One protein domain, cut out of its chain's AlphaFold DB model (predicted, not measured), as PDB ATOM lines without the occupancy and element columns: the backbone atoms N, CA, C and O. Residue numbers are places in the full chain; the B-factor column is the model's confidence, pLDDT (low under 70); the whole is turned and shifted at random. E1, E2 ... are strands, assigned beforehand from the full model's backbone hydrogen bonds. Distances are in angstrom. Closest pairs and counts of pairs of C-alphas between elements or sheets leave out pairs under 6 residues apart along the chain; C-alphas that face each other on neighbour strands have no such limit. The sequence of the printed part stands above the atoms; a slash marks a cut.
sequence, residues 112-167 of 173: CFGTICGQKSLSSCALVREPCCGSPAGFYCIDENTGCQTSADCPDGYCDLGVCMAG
ATOM      1  N   CYS A 112     -24.562 -31.303  50.281       79.69
ATOM      2  CA  CYS A 112     -25.233 -31.187  51.575       79.69
ATOM      3  C   CYS A 112     -24.380 -30.570  52.696       79.69
ATOM      4  O   CYS A 112     -24.881 -30.374  53.802       79.69
ATOM      5  N   PHE A 113     -23.108 -30.237  52.451       77.88
ATOM      6  CA  PHE A 113     -22.287 -29.564  53.461       77.88
ATOM      7  C   PHE A 113     -22.547 -28.061  53.511       77.88
ATOM      8  O   PHE A 113     -22.600 -27.381  52.489       77.88
ATOM      9  N   GLY A 114     -22.705 -27.531  54.726       67.81
ATOM     10  CA  GLY A 114     -23.022 -26.117  54.952       67.81
ATOM     11  C   GLY A 114     -24.442 -25.714  54.533       67.81
ATOM     12  O   GLY A 114     -24.827 -24.558  54.717       67.81
ATOM     13  N   THR A 115     -25.236 -26.649  54.012       66.62
ATOM     14  CA  THR A 115     -26.649 -26.464  53.692       66.62
ATOM     15  C   THR A 115     -27.504 -27.209  54.714       66.62
ATOM     16  O   THR A 115     -27.156 -28.281  55.202       66.62
ATOM     17  N   ILE A 116     -28.643 -26.623  55.089       65.69
ATOM     18  CA  ILE A 116     -29.681 -27.377  55.796       65.69
ATOM     19  C   ILE A 116     -30.394 -28.173  54.711       65.69
ATOM     20  O   ILE A 116     -30.945 -27.561  53.793       65.69
ATOM     21  N   CYS A 117     -30.394 -29.501  54.807       68.25
ATOM     22  CA  CYS A 117     -31.221 -30.347  53.955       68.25
ATOM     23  C   CYS A 117     -32.690 -29.907  54.109       68.25
ATOM     24  O   CYS A 117     -33.329 -30.078  55.141       68.25
ATOM     25  N   GLY A 118     -33.161 -29.143  53.122       55.94
ATOM     26  CA  GLY A 118     -34.125 -28.061  53.329       55.94
ATOM     27  C   GLY A 118     -35.602 -28.442  53.296       55.94
ATOM     28  O   GLY A 118     -36.429 -27.567  53.048       55.94
ATOM     29  N   GLN A 119     -35.974 -29.699  53.532       48.84
ATOM     30  CA  GLN A 119     -37.379 -30.105  53.650       48.84
ATOM     31  C   GLN A 119     -37.558 -31.058  54.827       48.84
ATOM     32  O   GLN A 119     -36.656 -31.819  55.140       48.84
ATOM     33  N   LYS A 120     -38.727 -31.009  55.480       43.09
ATOM     34  CA  LYS A 120     -39.067 -31.738  56.722       43.09
ATOM     35  C   LYS A 120     -38.838 -33.264  56.699       43.09
ATOM     36  O   LYS A 120     -39.026 -33.875  57.743       43.09
ATOM     37  N   SER A 121     -38.481 -33.851  55.557       45.97
ATOM     38  CA  SER A 121     -38.205 -35.277  55.366       45.97
ATOM     39  C   SER A 121     -36.756 -35.596  54.931       45.97
ATOM     40  O   SER A 121     -36.353 -36.750  55.025       45.97
ATOM     41  N   LEU A 122     -35.942 -34.596  54.543       53.69
ATOM     42  CA  LEU A 122     -34.507 -34.765  54.259       53.69
ATOM     43  C   LEU A 122     -33.714 -34.602  55.559       53.69
ATOM     44  O   LEU A 122     -33.536 -33.492  56.061       53.69
ATOM     45  N   SER A 123     -33.293 -35.722  56.128       58.91
ATOM     46  CA  SER A 123     -32.902 -35.848  57.533       58.91
ATOM     47  C   SER A 123     -31.392 -35.820  57.757       58.91
ATOM     48  O   SER A 123     -30.957 -35.470  58.855       58.91
ATOM     49  N   SER A 124     -30.577 -36.150  56.748       75.12
ATOM     50  CA  SER A 124     -29.122 -36.240  56.919       75.12
ATOM     51  C   SER A 124     -28.332 -35.989  55.632       75.12
ATOM     52  O   SER A 124     -28.801 -36.237  54.522       75.12
ATOM     53  N   CYS A 125     -27.123 -35.453  55.803       79.81
ATOM     54  CA  CYS A 125     -26.108 -35.367  54.761       79.81
ATOM     55  C   CYS A 125     -25.307 -36.665  54.794       79.81
ATOM     56  O   CYS A 125     -24.676 -36.961  55.809       79.81
ATOM     57  N   ALA A 126     -25.356 -37.439  53.718       82.75
ATOM     58  CA  ALA A 126     -24.762 -38.764  53.685       82.75
ATOM     59  C   ALA A 126     -24.102 -39.047  52.341       82.75
ATOM     60  O   ALA A 126     -24.373 -38.402  51.324       82.75
ATOM     61  N   LEU A 127     -23.177 -39.999  52.368       84.94
ATOM     62  CA  LEU A 127     -22.400 -40.374  51.207       84.94
ATOM     63  C   LEU A 127     -23.173 -41.379  50.351       84.94
ATOM     64  O   LEU A 127     -23.407 -42.520  50.750       84.94
ATOM     65  N   VAL A 128     -23.476 -40.974  49.126       83.19
ATOM     66  CA  VAL A 128     -24.007 -41.850  48.086       83.19
ATOM     67  C   VAL A 128     -22.827 -42.482  47.358       83.19
ATOM     68  O   VAL A 128     -21.939 -41.786  46.861       83.19
ATOM     69  N   ARG A 129     -22.793 -43.815  47.344       77.00
ATOM     70  CA  ARG A 129     -21.619 -44.641  47.011       77.00
ATOM     71  C   ARG A 129     -21.752 -45.377  45.687       77.00
ATOM     72  O   ARG A 129     -21.015 -46.325  45.434       77.00
ATOM     73  N   GLU A 130     -22.637 -44.900  44.819       69.19
ATOM     74  CA  GLU A 130     -22.815 -45.430  43.468       69.19
ATOM     75  C   GLU A 130     -22.337 -44.460  42.389       69.19
ATOM     76  O   GLU A 130     -23.149 -43.861  41.687       69.19
ATOM     77  N   PRO A 131     -21.010 -44.358  42.173       57.12
ATOM     78  CA  PRO A 131     -20.462 -43.595  41.056       57.12
ATOM     79  C   PRO A 131     -20.862 -44.166  39.682       57.12
ATOM     80  O   PRO A 131     -20.596 -43.565  38.643       57.12
ATOM     81  N   CYS A 132     -21.444 -45.366  39.668       63.03
ATOM     82  CA  CYS A 132     -21.615 -46.206  38.490       63.03
ATOM     83  C   CYS A 132     -22.915 -45.920  37.724       63.03
ATOM     84  O   CYS A 132     -23.097 -46.443  36.625       63.03
ATOM     85  N   CYS A 133     -23.801 -45.096  38.293       61.38
ATOM     86  CA  CYS A 133     -25.183 -44.926  37.846       61.38
ATOM     87  C   CYS A 133     -25.505 -43.534  37.295       61.38
ATOM     88  O   CYS A 133     -26.604 -43.021  37.462       61.38
ATOM     89  N   GLY A 134     -24.544 -42.934  36.583       56.62
ATOM     90  CA  GLY A 134     -24.706 -41.632  35.921       56.62
ATOM     91  C   GLY A 134     -24.373 -40.426  36.805       56.62
ATOM     92  O   GLY A 134     -24.194 -39.327  36.280       56.62
ATOM     93  N   SER A 135     -24.187 -40.655  38.103       62.16
ATOM     94  CA  SER A 135     -23.801 -39.654  39.094       62.16
ATOM     95  C   SER A 135     -22.516 -40.082  39.800       62.16
ATOM     96  O   SER A 135     -22.382 -41.258  40.121       62.16
ATOM     97  N   PRO A 136     -21.549 -39.177  40.038       67.94
ATOM     98  CA  PRO A 136     -20.365 -39.494  40.830       67.94
ATOM     99  C   PRO A 136     -20.754 -39.800  42.283       67.94
ATOM    100  O   PRO A 136     -21.734 -39.260  42.793       67.94
ATOM    101  N   ALA A 137     -19.951 -40.617  42.972       79.19
ATOM    102  CA  ALA A 137     -20.056 -40.732  44.423       79.19
ATOM    103  C   ALA A 137     -19.914 -39.338  45.049       79.19
ATOM    104  O   ALA A 137     -19.099 -38.535  44.589       79.19
ATOM    105  N   GLY A 138     -20.705 -39.045  46.077       85.88
ATOM    106  CA  GLY A 138     -20.816 -37.690  46.607       85.88
ATOM    107  C   GLY A 138     -21.631 -37.605  47.888       85.88
ATOM    108  O   GLY A 138     -22.330 -38.549  48.255       85.88
ATOM    109  N   PHE A 139     -21.540 -36.471  48.574       86.69
ATOM    110  CA  PHE A 139     -22.364 -36.172  49.739       86.69
ATOM    111  C   PHE A 139     -23.641 -35.456  49.305       86.69
ATOM    112  O   PHE A 139     -23.592 -34.334  48.785       86.69
ATOM    113  N   TYR A 140     -24.780 -36.095  49.561       85.75
ATOM    114  CA  TYR A 140     -26.108 -35.614  49.190       85.75
ATOM    115  C   TYR A 140     -27.054 -35.614  50.389       85.75
ATOM    116  O   TYR A 140     -26.841 -36.305  51.386       85.75
ATOM    117  N   CYS A 141     -28.103 -34.798  50.303       82.44
ATOM    118  CA  CYS A 141     -29.177 -34.820  51.288       82.44
ATOM    119  C   CYS A 141     -30.052 -36.048  51.050       82.44
ATOM    120  O   CYS A 141     -30.625 -36.181  49.971       82.44
ATOM    121  N   ILE A 142     -30.186 -36.896  52.064       80.81
ATOM    122  CA  ILE A 142     -30.958 -38.135  51.997       80.81
ATOM    123  C   ILE A 142     -32.259 -37.970  52.785       80.81
ATOM    124  O   ILE A 142     -32.283 -37.399  53.880       80.81
ATOM    125  N   ASP A 143     -33.354 -38.457  52.201       77.81
ATOM    126  CA  ASP A 143     -34.657 -38.560  52.856       77.81
ATOM    127  C   ASP A 143     -34.709 -39.804  53.745       77.81
ATOM    128  O   ASP A 143     -34.357 -40.889  53.295       77.81
ATOM    129  N   GLU A 144     -35.180 -39.689  54.988       71.56
ATOM    130  CA  GLU A 144     -35.240 -40.846  55.905       71.56
ATOM    131  C   GLU A 144     -36.163 -41.973  55.418       71.56
ATOM    132  O   GLU A 144     -35.992 -43.118  55.828       71.56
ATOM    133  N   ASN A 145     -37.152 -41.661  54.573       71.56
ATOM    134  CA  ASN A 145     -38.157 -42.624  54.125       71.56
ATOM    135  C   ASN A 145     -37.945 -43.079  52.680       71.56
ATOM    136  O   ASN A 145     -38.423 -44.148  52.306       71.56
ATOM    137  N   THR A 146     -37.313 -42.249  51.850       75.06
ATOM    138  CA  THR A 146     -37.200 -42.489  50.398       75.06
ATOM    139  C   THR A 146     -35.780 -42.374  49.857       75.06
ATOM    140  O   THR A 146     -35.556 -42.560  48.658       75.06
ATOM    141  N   GLY A 147     -34.826 -42.049  50.725       81.00
ATOM    142  CA  GLY A 147     -33.445 -41.867  50.343       81.00
ATOM    143  C   GLY A 147     -32.639 -43.162  50.336       81.00
ATOM    144  O   GLY A 147     -33.053 -44.181  50.883       81.00
ATOM    145  N   CYS A 148     -31.477 -43.106  49.695       82.25
ATOM    146  CA  CYS A 148     -30.593 -44.248  49.496       82.25
ATOM    147  C   CYS A 148     -29.130 -43.817  49.511       82.25
ATOM    148  O   CYS A 148     -28.797 -42.705  49.110       82.25
ATOM    149  N   GLN A 149     -28.238 -44.706  49.935       82.56
ATOM    150  CA  GLN A 149     -26.794 -44.544  49.773       82.56
ATOM    151  C   GLN A 149     -26.248 -45.446  48.659       82.56
ATOM    152  O   GLN A 149     -25.199 -45.150  48.082       82.56
ATOM    153  N   THR A 150     -26.956 -46.535  48.357       80.81
ATOM    154  CA  THR A 150     -26.647 -47.533  47.327       80.81
ATOM    155  C   THR A 150     -27.942 -48.068  46.702       80.81
ATOM    156  O   THR A 150     -29.014 -47.953  47.292       80.81
ATOM    157  N   SER A 151     -27.882 -48.711  45.536       79.56
ATOM    158  CA  SER A 151     -29.041 -49.328  44.877       79.56
ATOM    159  C   SER A 151     -29.570 -50.516  45.665       79.56
ATOM    160  O   SER A 151     -30.730 -50.878  45.501       79.56
ATOM    161  N   ALA A 152     -28.768 -51.097  46.563       80.25
ATOM    162  CA  ALA A 152     -29.252 -52.108  47.497       80.25
ATOM    163  C   ALA A 152     -30.323 -51.551  48.455       80.25
ATOM    164  O   ALA A 152     -31.164 -52.314  48.930       80.25
ATOM    165  N   ASP A 153     -30.344 -50.233  48.680       81.00
ATOM    166  CA  ASP A 153     -31.381 -49.555  49.464       81.00
ATOM    167  C   ASP A 153     -32.696 -49.377  48.673       81.00
ATOM    168  O   ASP A 153     -33.709 -48.982  49.248       81.00
ATOM    169  N   CYS A 154     -32.706 -49.680  47.366       83.88
ATOM    170  CA  CYS A 154     -33.822 -49.445  46.449       83.88
ATOM    171  C   CYS A 154     -34.393 -50.769  45.891       83.88
ATOM    172  O   CYS A 154     -33.918 -51.262  44.869       83.88
ATOM    173  N   PRO A 155     -35.455 -51.341  46.497       84.25
ATOM    174  CA  PRO A 155     -35.957 -52.680  46.153       84.25
ATOM    175  C   PRO A 155     -36.418 -52.874  44.700       84.25
ATOM    176  O   PRO A 155     -36.298 -53.972  44.165       84.25
ATOM    177  N   ASP A 156     -36.950 -51.820  44.075       83.00
ATOM    178  CA  ASP A 156     -37.545 -51.847  42.728       83.00
ATOM    179  C   ASP A 156     -36.814 -50.895  41.755       83.00
ATOM    180  O   ASP A 156     -37.411 -50.350  40.816       83.00
ATOM    181  N   GLY A 157     -35.536 -50.613  42.020       83.94
ATOM    182  CA  GLY A 157     -34.868 -49.478  41.403       83.94
ATOM    183  C   GLY A 157     -33.362 -49.393  41.614       83.94
ATOM    184  O   GLY A 157     -32.686 -50.394  41.834       83.94
ATOM    185  N   TYR A 158     -32.854 -48.166  41.540       82.12
ATOM    186  CA  TYR A 158     -31.452 -47.828  41.767       82.12
ATOM    187  C   TYR A 158     -31.319 -46.515  42.535       82.12
ATOM    188  O   TYR A 158     -32.267 -45.728  42.588       82.12
ATOM    189  N   CYS A 159     -30.154 -46.274  43.130       81.94
ATOM    190  CA  CYS A 159     -29.891 -45.034  43.840       81.94
ATOM    191  C   CYS A 159     -29.277 -43.977  42.920       81.94
ATOM    192  O   CYS A 159     -28.258 -44.219  42.278       81.94
ATOM    193  N   ASP A 160     -29.871 -42.782  42.888       82.88
ATOM    194  CA  ASP A 160     -29.325 -41.630  42.166       82.88
ATOM    195  C   ASP A 160     -29.351 -40.381  43.046       82.88
ATOM    196  O   ASP A 160     -30.406 -39.971  43.532       82.88
ATOM    197  N   LEU A 161     -28.176 -39.788  43.284       80.62
ATOM    198  CA  LEU A 161     -27.991 -38.573  44.097       80.62
ATOM    199  C   LEU A 161     -28.718 -38.602  45.460       80.62
ATOM    200  O   LEU A 161     -29.124 -37.560  45.975       80.62
ATOM    201  N   GLY A 162     -28.886 -39.787  46.053       81.44
ATOM    202  CA  GLY A 162     -29.524 -39.959  47.359       81.44
ATOM    203  C   GLY A 162     -31.015 -40.285  47.314       81.44
ATOM    204  O   GLY A 162     -31.647 -40.292  48.368       81.44
ATOM    205  N   VAL A 163     -31.583 -40.551  46.131       83.94
ATOM    206  CA  VAL A 163     -33.007 -40.852  45.918       83.94
ATOM    207  C   VAL A 163     -33.177 -42.179  45.176       83.94
ATOM    208  O   VAL A 163     -32.509 -42.423  44.171       83.94
ATOM    209  N   CYS A 164     -34.104 -43.025  45.637       85.06
ATOM    210  CA  CYS A 164     -34.454 -44.242  44.907       85.06
ATOM    211  C   CYS A 164     -35.250 -43.928  43.636       85.06
ATOM    212  O   CYS A 164     -36.370 -43.413  43.681       85.06
ATOM    213  N   MET A 165     -34.684 -44.305  42.497       83.88
ATOM    214  CA  MET A 165     -35.267 -44.169  41.169       83.88
ATOM    215  C   MET A 165     -35.845 -45.506  40.714       83.88
ATOM    216  O   MET A 165     -35.203 -46.539  40.859       83.88
ATOM    217  N   ALA A 166     -37.051 -45.504  40.145       85.75
ATOM    218  CA  ALA A 166     -37.689 -46.726  39.654       85.75
ATOM    219  C   ALA A 166     -37.093 -47.204  38.318       85.75
ATOM    220  O   ALA A 166     -36.786 -46.389  37.443       85.75
ATOM    221  N   GLY A 167     -37.058 -48.524  38.121       76.75
ATOM    222  CA  GLY A 167     -36.636 -49.162  36.869       76.75
ATOM    223  C   GLY A 167     -35.211 -49.712  36.905       76.75
ATOM    224  O   GLY A 167     -34.526 -49.639  37.921       76.75
TER     225      GLY A 167
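What this domain is: This is residues 112 to 167 of the 173 residues of an uncharacterized protein of Polyangiaceae bacterium (UniProt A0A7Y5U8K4). Little regular structure is here: two small two-strand hairpins, the larger E1 and E2, the smaller E3 and E4, are joined by a long loop, residues 144 to 156. Both sheets are antiparallel. The printed part has 56 residues, with no named helix and four strands in the order E1 E2 E3 E4, all strand by class, with 21 residues in named elements. It is compact, radius of gyration of the C-alphas 10.5 A, spanning 29 by 21 by 13 A.

How they stand to each other: Look first at the hairpin of E1, residues 122 to 128, and E2, residues 138 to 143: N 128 and O 138 are 2.8 A apart, within hydrogen-bond range. In the hairpin of E3, residues 157 to 160, and E4, residues 163 to 166, N 165 and O 158 are also 2.8 A apart. Between E2 and E4 the closest C-alphas, of Ile 142 and Val 163, are 7.0 A apart. E1 and E4 are apart.

Where its parts are: Find C-alpha 122 at (-34.507, -34.765, 54.259); E1 runs 14.1 A from there, and E2 15.2 A. E3 spans 9.6 A; E4 spans 9.8 A and ends at C-alpha 166, (-37.689, -46.726, 39.654).

The domain as a whole: The farthest C-alphas, of Gly 114 and Gly 167, are 32.3 A apart. The printed part has no cut, and the link from E2 to E3 is long. In this model pLDDT is under 70 at residues 114 to 123 and 130 to 136.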